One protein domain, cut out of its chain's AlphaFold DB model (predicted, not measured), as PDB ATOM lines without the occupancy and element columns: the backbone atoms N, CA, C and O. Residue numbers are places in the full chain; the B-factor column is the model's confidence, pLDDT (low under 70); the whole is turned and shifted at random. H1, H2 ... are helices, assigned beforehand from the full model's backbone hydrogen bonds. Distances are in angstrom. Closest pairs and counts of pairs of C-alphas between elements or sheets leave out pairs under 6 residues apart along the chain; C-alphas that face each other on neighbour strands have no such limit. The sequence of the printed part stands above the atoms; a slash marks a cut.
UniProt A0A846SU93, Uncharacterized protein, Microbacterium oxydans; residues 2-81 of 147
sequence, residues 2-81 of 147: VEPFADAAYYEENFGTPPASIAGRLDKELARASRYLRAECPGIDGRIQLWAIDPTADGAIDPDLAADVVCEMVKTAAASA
ATOM      1  N   VAL A   2      -6.179 -18.173 -41.364       74.25
ATOM      2  CA  VAL A   2      -5.833 -17.864 -42.766       74.25
ATOM      3  C   VAL A   2      -4.493 -17.135 -42.779       74.25
ATOM      4  O   VAL A   2      -4.274 -16.279 -41.920       74.25
ATOM      5  N   GLU A   3      -3.623 -17.497 -43.716       86.06
ATOM      6  CA  GLU A   3      -2.290 -16.913 -43.868       86.06
ATOM      7  C   GLU A   3      -2.381 -15.393 -44.136       86.06
ATOM      8  O   GLU A   3      -3.286 -14.945 -44.865       86.06
ATOM      9  N   PRO A   4      -1.539 -14.568 -43.487       90.69
ATOM     10  CA  PRO A   4      -1.437 -13.150 -43.813       90.69
ATOM     11  C   PRO A   4      -0.833 -12.953 -45.211       90.69
ATOM     12  O   PRO A   4      -0.154 -13.834 -45.719       90.69
ATOM     13  N   PHE A   5      -1.079 -11.796 -45.829       91.00
ATOM     14  CA  PHE A   5      -0.488 -11.474 -47.138       91.00
ATOM     15  C   PHE A   5       0.994 -11.092 -47.050       91.00
ATOM     16  O   PHE A   5       1.693 -11.165 -48.047       91.00
ATOM     17  N   ALA A   6       1.457 -10.686 -45.868       93.00
ATOM     18  CA  ALA A   6       2.846 -10.347 -45.589       93.00
ATOM     19  C   ALA A   6       3.243 -10.895 -44.215       93.00
ATOM     20  O   ALA A   6       2.417 -10.928 -43.293       93.00
ATOM     21  N   ASP A   7       4.505 -11.285 -44.076       93.06
ATOM     22  CA  ASP A   7       5.123 -11.664 -42.809       93.06
ATOM     23  C   ASP A   7       6.109 -10.584 -42.322       93.06
ATOM     24  O   ASP A   7       6.316  -9.549 -42.965       93.06
ATOM     25  N   ALA A   8       6.690 -10.797 -41.140       92.75
ATOM     26  CA  ALA A   8       7.664  -9.866 -40.578       92.75
ATOM     27  C   ALA A   8       8.925  -9.719 -41.450       92.75
ATOM     28  O   ALA A   8       9.477  -8.622 -41.527       92.75
ATOM     29  N   ALA A   9       9.360 -10.787 -42.128       93.12
ATOM     30  CA  ALA A   9      10.553 -10.762 -42.971       93.12
ATOM     31  C   ALA A   9      10.337  -9.878 -44.208       93.12
ATOM     32  O   ALA A   9      11.157  -9.005 -44.488       93.12
ATOM     33  N   TYR A  10       9.195 -10.032 -44.882       93.94
ATOM     34  CA  TYR A  10       8.787  -9.192 -46.003       93.94
ATOM     35  C   TYR A  10       8.693  -7.719 -45.594       93.94
ATOM     36  O   TYR A  10       9.159  -6.836 -46.317       93.94
ATOM     37  N   TYR A  11       8.119  -7.437 -44.419       93.00
ATOM     38  CA  TYR A  11       8.040  -6.071 -43.905       93.00
ATOM     39  C   TYR A  11       9.440  -5.472 -43.700       93.00
ATOM     40  O   TYR A  11       9.690  -4.347 -44.125       93.00
ATOM     41  N   GLU A  12      10.357  -6.199 -43.063       93.38
ATOM     42  CA  GLU A  12      11.708  -5.700 -42.791       93.38
ATOM     43  C   GLU A  12      12.536  -5.499 -44.064       93.38
ATOM     44  O   GLU A  12      13.259  -4.505 -44.161       93.38
ATOM     45  N   GLU A  13      12.400  -6.389 -45.047       94.31
ATOM     46  CA  GLU A  13      13.090  -6.289 -46.335       94.31
ATOM     47  C   GLU A  13      12.631  -5.064 -47.142       94.31
ATOM     48  O   GLU A  13      13.462  -4.327 -47.673       94.31
ATOM     49  N   ASN A  14      11.318  -4.807 -47.189       91.75
ATOM     50  CA  ASN A  14      10.735  -3.793 -48.075       91.75
ATOM     51  C   ASN A  14      10.509  -2.432 -47.393       91.75
ATOM     52  O   ASN A  14      10.652  -1.378 -48.015       91.75
ATOM     53  N   PHE A  15      10.176  -2.425 -46.100       89.94
ATOM     54  CA  PHE A  15       9.823  -1.219 -45.337       89.94
ATOM     55  C   PHE A  15      10.850  -0.859 -44.257       89.94
ATOM     56  O   PHE A  15      10.763   0.234 -43.681       89.94
ATOM     57  N   GLY A  16      11.832  -1.729 -44.009       91.06
ATOM     58  CA  GLY A  16      12.860  -1.552 -42.991       91.06
ATOM     59  C   GLY A  16      12.374  -1.882 -41.578       91.06
ATOM     60  O   GLY A  16      11.325  -2.487 -41.363       91.06
ATOM     61  N   THR A  17      13.157  -1.471 -40.580       91.69
ATOM     62  CA  THR A  17      12.891  -1.809 -39.177       91.69
ATOM     63  C   THR A  17      11.517  -1.295 -38.715       91.69
ATOM     64  O   THR A  17      11.234  -0.097 -38.846       91.69
ATOM     65  N   PRO A  18      10.660  -2.158 -38.134       88.12
ATOM     66  CA  PRO A  18       9.350  -1.748 -37.647       88.12
ATOM     67  C   PRO A  18       9.470  -0.758 -36.475       88.12
ATOM     68  O   PRO A  18      10.387  -0.863 -35.655       88.12
ATOM     69  N   PRO A  19       8.519   0.184 -36.328       85.94
ATOM     70  CA  PRO A  19       8.459   1.063 -35.166       85.94
ATOM     71  C   PRO A  19       8.417   0.271 -33.855       85.94
ATOM     72  O   PRO A  19       7.702  -0.728 -33.739       85.94
ATOM     73  N   ALA A  20       9.110   0.763 -32.824       86.12
ATOM     74  CA  ALA A  20       9.184   0.098 -31.519       86.12
ATOM     75  C   ALA A  20       7.802  -0.157 -30.881       86.12
ATOM     76  O   ALA A  20       7.630  -1.126 -30.144       86.12
ATOM     77  N   SER A  21       6.803   0.675 -31.199       82.31
ATOM     78  CA  SER A  21       5.417   0.537 -30.731       82.31
ATOM     79  C   SER A  21       4.710  -0.723 -31.245       82.31
ATOM     80  O   SER A  21       3.790  -1.218 -30.584       82.31
ATOM     81  N   ILE A  22       5.129  -1.252 -32.399       87.50
ATOM     82  CA  ILE A  22       4.519  -2.430 -33.027       87.50
ATOM     83  C   ILE A  22       5.471  -3.615 -33.188       87.50
ATOM     84  O   ILE A  22       4.984  -4.714 -33.424       87.50
ATOM     85  N   ALA A  23       6.783  -3.439 -33.011       88.00
ATOM     86  CA  ALA A  23       7.784  -4.484 -33.245       88.00
ATOM     87  C   ALA A  23       7.456  -5.814 -32.532       88.00
ATOM     88  O   ALA A  23       7.457  -6.869 -33.153       88.00
ATOM     89  N   GLY A  24       7.055  -5.772 -31.254       89.12
ATOM     90  CA  GLY A  24       6.692  -6.980 -30.490       89.12
ATOM     91  C   GLY A  24       5.346  -7.623 -30.866       89.12
ATOM     92  O   GLY A  24       4.979  -8.661 -30.315       89.12
ATOM     93  N   ARG A  25       4.571  -6.999 -31.759       89.50
ATOM     94  CA  ARG A  25       3.246  -7.467 -32.194       89.50
ATOM     95  C   ARG A  25       3.054  -7.424 -33.711       89.50
ATOM     96  O   ARG A  25       1.915  -7.543 -34.161       89.50
ATOM     97  N   LEU A  26       4.138  -7.286 -34.476       92.06
ATOM     98  CA  LEU A  26       4.110  -7.057 -35.920       92.06
ATOM     99  C   LEU A  26       3.299  -8.131 -36.655       92.06
ATOM    100  O   LEU A  26       2.318  -7.793 -37.309       92.06
ATOM    101  N   ASP A  27       3.600  -9.415 -36.443       91.94
ATOM    102  CA  ASP A  27       2.863 -10.526 -37.066       91.94
ATOM    103  C   ASP A  27       1.359 -10.498 -36.771       91.94
ATOM    104  O   ASP A  27       0.523 -10.779 -37.631       91.94
ATOM    105  N   LYS A  28       0.980 -10.129 -35.542       91.00
ATOM    106  CA  LYS A  28      -0.433 -10.057 -35.148       91.00
ATOM    107  C   LYS A  28      -1.148  -8.912 -35.856       91.00
ATOM    108  O   LYS A  28      -2.317  -9.065 -36.216       91.00
ATOM    109  N   GLU A  29      -0.467  -7.785 -36.042       91.88
ATOM    110  CA  GLU A  29      -1.006  -6.633 -36.764       91.88
ATOM    111  C   GLU A  29      -1.072  -6.903 -38.269       91.88
ATOM    112  O   GLU A  29      -2.111  -6.637 -38.867       91.88
ATOM    113  N   LEU A  30      -0.059  -7.539 -38.868       94.12
ATOM    114  CA  LEU A  30      -0.090  -7.986 -40.268       94.12
ATOM    115  C   LEU A  30      -1.236  -8.978 -40.517       94.12
ATOM    116  O   LEU A  30      -2.013  -8.828 -41.466       94.12
ATOM    117  N   ALA A  31      -1.445  -9.935 -39.609       93.81
ATOM    118  CA  ALA A  31      -2.582 -10.853 -39.664       93.81
ATOM    119  C   ALA A  31      -3.936 -10.150 -39.456       93.81
ATOM    120  O   ALA A  31      -4.967 -10.577 -39.988       93.81
ATOM    121  N   ARG A  32      -3.985  -9.069 -38.670       92.00
ATOM    122  CA  ARG A  32      -5.192  -8.249 -38.510       92.00
ATOM    123  C   ARG A  32      -5.478  -7.431 -39.769       92.00
ATOM    124  O   ARG A  32      -6.608  -7.475 -40.248       92.00
ATOM    125  N   ALA A  33      -4.478  -6.754 -40.318       93.88
ATOM    126  CA  ALA A  33      -4.585  -5.959 -41.536       93.88
ATOM    127  C   ALA A  33      -4.956  -6.827 -42.748       93.88
ATOM    128  O   ALA A  33      -5.850  -6.463 -43.503       93.88
ATOM    129  N   SER A  34      -4.400  -8.036 -42.860       94.19
ATOM    130  CA  SER A  34      -4.779  -8.989 -43.915       94.19
ATOM    131  C   SER A  34      -6.255  -9.398 -43.837       94.19
ATOM    132  O   SER A  34      -6.945  -9.478 -44.850       94.19
ATOM    133  N   ARG A  35      -6.782  -9.633 -42.626       93.06
ATOM    134  CA  ARG A  35      -8.219  -9.911 -42.433       93.06
ATOM    135  C   ARG A  35      -9.085  -8.708 -42.786       93.06
ATOM    136  O   ARG A  35     -10.149  -8.892 -43.367       93.06
ATOM    137  N   TYR A  36      -8.630  -7.505 -42.448       92.00
ATOM    138  CA  TYR A  36      -9.318  -6.272 -42.814       92.00
ATOM    139  C   TYR A  36      -9.373  -6.101 -44.336       92.00
ATOM    140  O   TYR A  36     -10.445  -5.875 -44.885       92.00
ATOM    141  N   LEU A  37      -8.254  -6.320 -45.031       92.19
ATOM    142  CA  LEU A  37      -8.190  -6.228 -46.487       92.19
ATOM    143  C   LEU A  37      -9.135  -7.231 -47.171       92.19
ATOM    144  O   LEU A  37      -9.838  -6.863 -48.105       92.19
ATOM    145  N   ARG A  38      -9.227  -8.469 -46.666       92.94
ATOM    146  CA  ARG A  38     -10.206  -9.462 -47.156       92.94
ATOM    147  C   ARG A  38     -11.660  -9.050 -46.916       92.94
ATOM    148  O   ARG A  38     -12.524  -9.408 -47.711       92.94
ATOM    149  N   ALA A  39     -11.939  -8.343 -45.821       90.44
ATOM    150  CA  ALA A  39     -13.284  -7.869 -45.501       90.44
ATOM    151  C   ALA A  39     -13.711  -6.695 -46.395       90.44
ATOM    152  O   ALA A  39     -14.852  -6.662 -46.848       90.44
ATOM    153  N   GLU A  40     -12.797  -5.763 -46.674       91.25
ATOM    154  CA  GLU A  40     -13.047  -4.618 -47.560       91.25
ATOM    155  C   GLU A  40     -13.095  -5.022 -49.040       91.25
ATOM    156  O   GLU A  40     -13.893  -4.497 -49.815       91.25
ATOM    157  N   CYS A  41     -12.257  -5.986 -49.429       90.50
ATOM    158  CA  CYS A  41     -12.140  -6.490 -50.792       90.50
ATOM    159  C   CYS A  41     -12.544  -7.974 -50.843       90.50
ATOM    160  O   CYS A  41     -11.671  -8.852 -50.873       90.50
ATOM    161  N   PRO A  42     -13.854  -8.291 -50.873       90.94
ATOM    162  CA  PRO A  42     -14.301  -9.673 -50.979       90.94
ATOM    163  C   PRO A  42     -13.769 -10.308 -52.270       90.94
ATOM    164  O   PRO A  42     -13.852  -9.726 -53.350       90.94
ATOM    165  N   GLY A  43     -13.206 -11.512 -52.156       90.56
ATOM    166  CA  GLY A  43     -12.637 -12.245 -53.291       90.56
ATOM    167  C   GLY A  43     -11.212 -11.842 -53.684       90.56
ATOM    168  O   GLY A  43     -10.724 -12.327 -54.702       90.56
ATOM    169  N   ILE A  44     -10.523 -11.006 -52.893       93.06
ATOM    170  CA  ILE A  44      -9.124 -10.630 -53.156       93.06
ATOM    171  C   ILE A  44      -8.199 -11.846 -53.314       93.06
ATOM    172  O   ILE A  44      -7.401 -11.865 -54.243       93.06
ATOM    173  N   ASP A  45      -8.367 -12.898 -52.504       92.56
ATOM    174  CA  ASP A  45      -7.561 -14.121 -52.625       92.56
ATOM    175  C   ASP A  45      -7.744 -14.787 -54.005       92.56
ATOM    176  O   ASP A  45      -6.783 -15.263 -54.601       92.56
ATOM    177  N   GLY A  46      -8.959 -14.754 -54.567       93.38
ATOM    178  CA  GLY A  46      -9.229 -15.267 -55.914       93.38
ATOM    179  C   GLY A  46      -8.613 -14.404 -57.019       93.38
ATOM    180  O   GLY A  46      -8.165 -14.922 -58.037       93.38
ATOM    181  N   ARG A  47      -8.532 -13.086 -56.809       93.62
ATOM    182  CA  ARG A  47      -7.875 -12.151 -57.738       93.62
ATOM    183  C   ARG A  47      -6.352 -12.291 -57.722       93.62
ATOM    184  O   ARG A  47      -5.722 -12.139 -58.764       93.62
ATOM    185  N   ILE A  48      -5.782 -12.628 -56.566       94.12
ATOM    186  CA  ILE A  48      -4.367 -12.994 -56.430       94.12
ATOM    187  C   ILE A  48      -4.094 -14.332 -57.124       94.12
ATOM    188  O   ILE A  48      -3.134 -14.467 -57.873       94.12
ATOM    189  N   GLN A  49      -4.975 -15.321 -56.953       93.44
ATOM    190  CA  GLN A  49      -4.867 -16.585 -57.690       93.44
ATOM    191  C   GLN A  49      -4.962 -16.380 -59.206       93.44
ATOM    192  O   GLN A  49      -4.244 -17.038 -59.954       93.44
ATOM    193  N   LEU A  50      -5.807 -15.449 -59.660       92.19
ATOM    194  CA  LEU A  50      -5.916 -15.100 -61.073       92.19
ATOM    195  C   LEU A  50      -4.597 -14.546 -61.624       92.19
ATOM    196  O   LEU A  50      -4.215 -14.929 -62.723       92.19
ATOM    197  N   TRP A  51      -3.869 -13.732 -60.853       93.38
ATOM    198  CA  TRP A  51      -2.553 -13.215 -61.252       93.38
ATOM    199  C   TRP A  51      -1.524 -14.317 -61.513       93.38
ATOM    200  O   TRP A  51      -0.750 -14.224 -62.461       93.38
ATOM    201  N   ALA A  52      -1.550 -15.396 -60.725       92.19
ATOM    202  CA  ALA A  52      -0.670 -16.546 -60.941       92.19
ATOM    203  C   ALA A  52      -0.984 -17.314 -62.241       92.19
ATOM    204  O   ALA A  52      -0.125 -18.033 -62.752       92.19
ATOM    205  N   ILE A  53      -2.209 -17.187 -62.761       93.44
ATOM    206  CA  ILE A  53      -2.656 -17.830 -64.003       93.44
ATOM    207  C   ILE A  53      -2.394 -16.909 -65.197       93.44
ATOM    208  O   ILE A  53      -1.818 -17.340 -66.195       93.44
ATOM    209  N   ASP A  54      -2.835 -15.658 -65.096       90.56
ATOM    210  CA  ASP A  54      -2.693 -14.629 -66.118       90.56
ATOM    211  C   ASP A  54      -2.552 -13.246 -65.452       90.56
ATOM    212  O   ASP A  54      -3.550 -12.654 -65.028       90.56
ATOM    213  N   PRO A  55      -1.329 -12.692 -65.374       90.19
ATOM    214  CA  PRO A  55      -1.101 -11.376 -64.783       90.19
ATOM    215  C   PRO A  55      -1.688 -10.229 -65.622       90.19
ATOM    216  O   PRO A  55      -1.775  -9.100 -65.149       90.19
ATOM    217  N   THR A  56      -2.098 -10.489 -66.868       92.25
ATOM    218  CA  THR A  56      -2.735  -9.490 -67.742       92.25
ATOM    219  C   THR A  56      -4.261  -9.522 -67.682       92.25
ATOM    220  O   THR A  56      -4.910  -8.647 -68.258       92.25
ATOM    221  N   ALA A  57      -4.842 -10.498 -66.974       88.81
ATOM    222  CA  ALA A  57      -6.282 -10.627 -66.853       88.81
ATOM    223  C   ALA A  57      -6.895  -9.445 -66.092       88.81
ATOM    224  O   ALA A  57      -6.383  -8.979 -65.069       88.81
ATOM    225  N   ASP A  58      -8.050  -8.990 -66.575       86.56
ATOM    226  CA  ASP A  58      -8.793  -7.896 -65.962       86.56
ATOM    227  C   ASP A  58      -9.158  -8.243 -64.511       86.56
ATOM    228  O   ASP A  58      -9.810  -9.249 -64.218       86.56
ATOM    229  N   GLY A  59      -8.702  -7.407 -63.580       85.75
ATOM    230  CA  GLY A  59      -8.917  -7.607 -62.153       85.75
ATOM    231  C   GLY A  59      -7.920  -8.538 -61.458       85.75
ATOM    232  O   GLY A  59      -8.051  -8.681 -60.240       85.75
ATOM    233  N   ALA A  60      -6.923  -9.108 -62.139       89.75
ATOM    234  CA  ALA A  60      -5.812  -9.790 -61.475       89.75
ATOM    235  C   ALA A  60      -5.073  -8.828 -60.522       89.75
ATOM    236  O   ALA A  60      -4.954  -7.632 -60.796       89.75
ATOM    237  N   ILE A  61      -4.637  -9.331 -59.366       92.56
ATOM    238  CA  ILE A  61      -3.886  -8.553 -58.371       92.56
ATOM    239  C   ILE A  61      -2.558  -9.244 -58.110       92.56
ATOM    240  O   ILE A  61      -2.544 -10.413 -57.739       92.56
ATOM    241  N   ASP A  62      -1.472  -8.488 -58.231       93.06
ATOM    242  CA  ASP A  62      -0.150  -8.944 -57.828       93.06
ATOM    243  C   ASP A  62      -0.125  -9.267 -56.316       93.06
ATOM    244  O   ASP A  62      -0.526  -8.416 -55.509       93.06
ATOM    245  N   PRO A  63       0.296 -10.479 -55.900       93.00
ATOM    246  CA  PRO A  63       0.459 -10.814 -54.489       93.00
ATOM    247  C   PRO A  63       1.385  -9.845 -53.743       93.00
ATOM    248  O   PRO A  63       1.068  -9.497 -52.606       93.00
ATOM    249  N   ASP A  64       2.458  -9.360 -54.376       93.56
ATOM    250  CA  ASP A  64       3.395  -8.426 -53.742       93.56
ATOM    251  C   ASP A  64       2.717  -7.076 -53.490       93.56
ATOM    252  O   ASP A  64       2.833  -6.503 -52.411       93.56
ATOM    253  N   LEU A  65       1.871  -6.619 -54.418       93.62
ATOM    254  CA  LEU A  65       1.073  -5.408 -54.215       93.62
ATOM    255  C   LEU A  65       0.100  -5.555 -53.034       93.62
ATOM    256  O   LEU A  65      -0.130  -4.604 -52.285       93.62
ATOM    257  N   ALA A  66      -0.501  -6.734 -52.854       93.50
ATOM    258  CA  ALA A  66      -1.363  -6.990 -51.703       93.50
ATOM    259  C   ALA A  66      -0.565  -7.003 -50.384       93.50
ATOM    260  O   ALA A  66      -1.045  -6.468 -49.379       93.50
ATOM    261  N   ALA A  67       0.646  -7.568 -50.395       94.00
ATOM    262  CA  ALA A  67       1.570  -7.562 -49.265       94.00
ATOM    263  C   ALA A  67       1.998  -6.129 -48.895       94.00
ATOM    264  O   ALA A  67       1.876  -5.730 -47.733       94.00
ATOM    265  N   ASP A  68       2.376  -5.318 -49.885       94.88
ATOM    266  CA  ASP A  68       2.744  -3.910 -49.722       94.88
ATOM    267  C   ASP A  68       1.627  -3.086 -49.080       94.88
ATOM    268  O   ASP A  68       1.863  -2.340 -48.126       94.88
ATOM    269  N   VAL A  69       0.385  -3.254 -49.547       95.00
ATOM    270  CA  VAL A  69      -0.779  -2.551 -48.985       95.00
ATOM    271  C   VAL A  69      -0.990  -2.922 -47.515       95.00
ATOM    272  O   VAL A  69      -1.255  -2.046 -46.686       95.00
ATOM    273  N   VAL A  70      -0.854  -4.202 -47.158       95.00
ATOM    274  CA  VAL A  70      -0.960  -4.647 -45.760       95.00
ATOM    275  C   VAL A  70       0.142  -4.027 -44.898       95.00
ATOM    276  O   VAL A  70      -0.145  -3.535 -43.800       95.00
ATOM    277  N   CYS A  71       1.379  -3.996 -45.391       94.44
ATOM    278  CA  CYS A  71       2.509  -3.375 -44.708       94.44
ATOM    279  C   CYS A  71       2.310  -1.860 -44.521       94.44
ATOM    280  O   CYS A  71       2.498  -1.347 -43.414       94.44
ATOM    281  N   GLU A  72       1.843  -1.138 -45.546       92.25
ATOM    282  CA  GLU A  72       1.519   0.293 -45.459       92.25
ATOM    283  C   GLU A  72       0.411   0.585 -44.445       92.25
ATOM    284  O   GLU A  72       0.493   1.567 -43.698       92.25
ATOM    285  N   MET A  73      -0.622  -0.259 -44.385       91.50
ATOM    286  CA  MET A  73      -1.693  -0.119 -43.400       91.50
ATOM    287  C   MET A  73      -1.151  -0.223 -41.974       91.50
ATOM    288  O   MET A  73      -1.486   0.606 -41.125       91.50
ATOM    289  N   VAL A  74      -0.294  -1.215 -41.713       92.12
ATOM    290  CA  VAL A  74       0.327  -1.417 -40.397       92.12
ATOM    291  C   VAL A  74       1.267  -0.263 -40.051       92.12
ATOM    292  O   VAL A  74       1.189   0.274 -38.944       92.12
ATOM    293  N   LYS A  75       2.097   0.183 -40.999       88.56
ATOM    294  CA  LYS A  75       2.998   1.331 -40.825       88.56
ATOM    295  C   LYS A  75       2.232   2.616 -40.509       88.56
ATOM    296  O   LYS A  75       2.592   3.339 -39.580       88.56
ATOM    297  N   THR A  76       1.156   2.882 -41.247       85.81
ATOM    298  CA  THR A  76       0.304   4.061 -41.045       85.81
ATOM    299  C   THR A  76      -0.391   4.011 -39.685       85.81
ATOM    300  O   THR A  76      -0.366   4.993 -38.946       85.81
ATOM    301  N   ALA A  77      -0.941   2.855 -39.303       84.38
ATOM    302  CA  ALA A  77      -1.557   2.667 -37.991       84.38
ATOM    303  C   ALA A  77      -0.551   2.852 -36.840       84.38
ATOM    304  O   ALA A  77      -0.890   3.422 -35.803       84.38
ATOM    305  N   ALA A  78       0.697   2.412 -37.028       82.25
ATOM    306  CA  ALA A  78       1.770   2.606 -36.059       82.25
ATOM    307  C   ALA A  78       2.186   4.079 -35.919       82.25
ATOM    308  O   ALA A  78       2.464   4.519 -34.805       82.25
ATOM    309  N   ALA A  79       2.197   4.840 -37.019       77.31
ATOM    310  CA  ALA A  79       2.479   6.275 -37.005       77.31
ATOM    311  C   ALA A  79       1.384   7.064 -36.268       77.31
ATOM    312  O   ALA A  79       1.688   7.895 -35.417       77.31
ATOM    313  N   SER A  80       0.107   6.742 -36.502       64.75
ATOM    314  CA  SER A  80      -1.017   7.367 -35.789       64.75
ATOM    315  C   SER A  80      -1.069   7.030 -34.293       64.75
ATOM    316  O   SER A  80      -1.702   7.747 -33.528       64.75
ATOM    317  N   ALA A  81      -0.399   5.962 -33.853       57.78
ATOM    318  CA  ALA A  81      -0.263   5.632 -32.434       57.78
ATOM    319  C   ALA A  81       0.868   6.416 -31.731       57.78
ATOM    320  O   ALA A  81       0.960   6.363 -30.505       57.78
TER     321      ALA A  81
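AT A GLANCE: This is residues 2 to 81 of the 147 residues of an uncharacterized protein of Microbacterium oxydans (UniProt A0A846SU93). Two longer helices, H3 and H5, cross as a wide X and make the core, with H1 set crosswise to both of them. H4, together with the loop of residues 54 to 62 that folds back from it to the first residue of H5, makes one end of the long axis, and the short H2 lies at the other end. The printed part has 80 residues with five named helices, H1 to H5 in that order along the chain, and no named strand, and its class is all helix. It is compact, with a radius of gyration of the C-alphas of 13.1 A, yet elongated in outline, spanning 40 by 24 by 21 A.

HOW THE PARTS SIT: H1, residues 8 to 15, and H3, residues 26 to 40, only just touch, with 3 pairs of C-alphas within 8 A. The closest are those of Ala 8 and Asp 27, 6.0 A apart, and H3 touches H1 with residues 26 to 30 alone. Their lines are about perpendicular, at 78 degrees. H5, residues 63 to 80, is close to H1 but not clearly touching it; the closest C-alphas, those of Tyr 11 and Cys 71, are 6.2 A apart, and the lines are about perpendicular at 83 degrees. H2, residues 20 to 23, touches no helix but is near H5, with the closest C-alphas, those of Ile 22 and Ala 78, 6.5 A apart. H3 and H5 touch, closest at the C-alphas of Ala 33 and Val 70, 5.7 A apart, and H5 does so with residues 70 to 74 alone. They run opposite ways at a steep tilt of 68 degrees, only just short of about perpendicular. H4, residues 44 to 53, is close to H5 but not clearly touching it; the closest C-alphas, those of Ile 48 and Pro 63, are 5.6 A apart. These two run opposite ways at a tilt of 35.1 degrees, only just steep. H4 is apart from H1 and H2. In H1, H3, H4 and H5 every O i to N i+4 pair is within hydrogen-bond range; H2 is too short for such a pair.

IN THESE COORDINATES: H1 begins at C-alpha 8 (7.664, -9.866, -40.578). H3 measures 20.9 A from first to last C-alpha, ending at C-alpha 40 (-13.047, -4.618, -47.560). H4 measures 14.5 A. H5, the longest at 18 residues, measures 26.1 A and ends at C-alpha 80 (-1.017, 7.367, -35.789).

THE WHOLE: The two C-alphas farthest apart, those of Ala 20 and Ala 57, are 40.0 A apart. The printed part has no cut. The links from H1 to H2, H2 to H3 and H3 to H4 are tight, and the one from H4 to H5, 9 residues, is short. The mean pLDDT of the printed part is 90.2, and residues 80 to 81 are under 70.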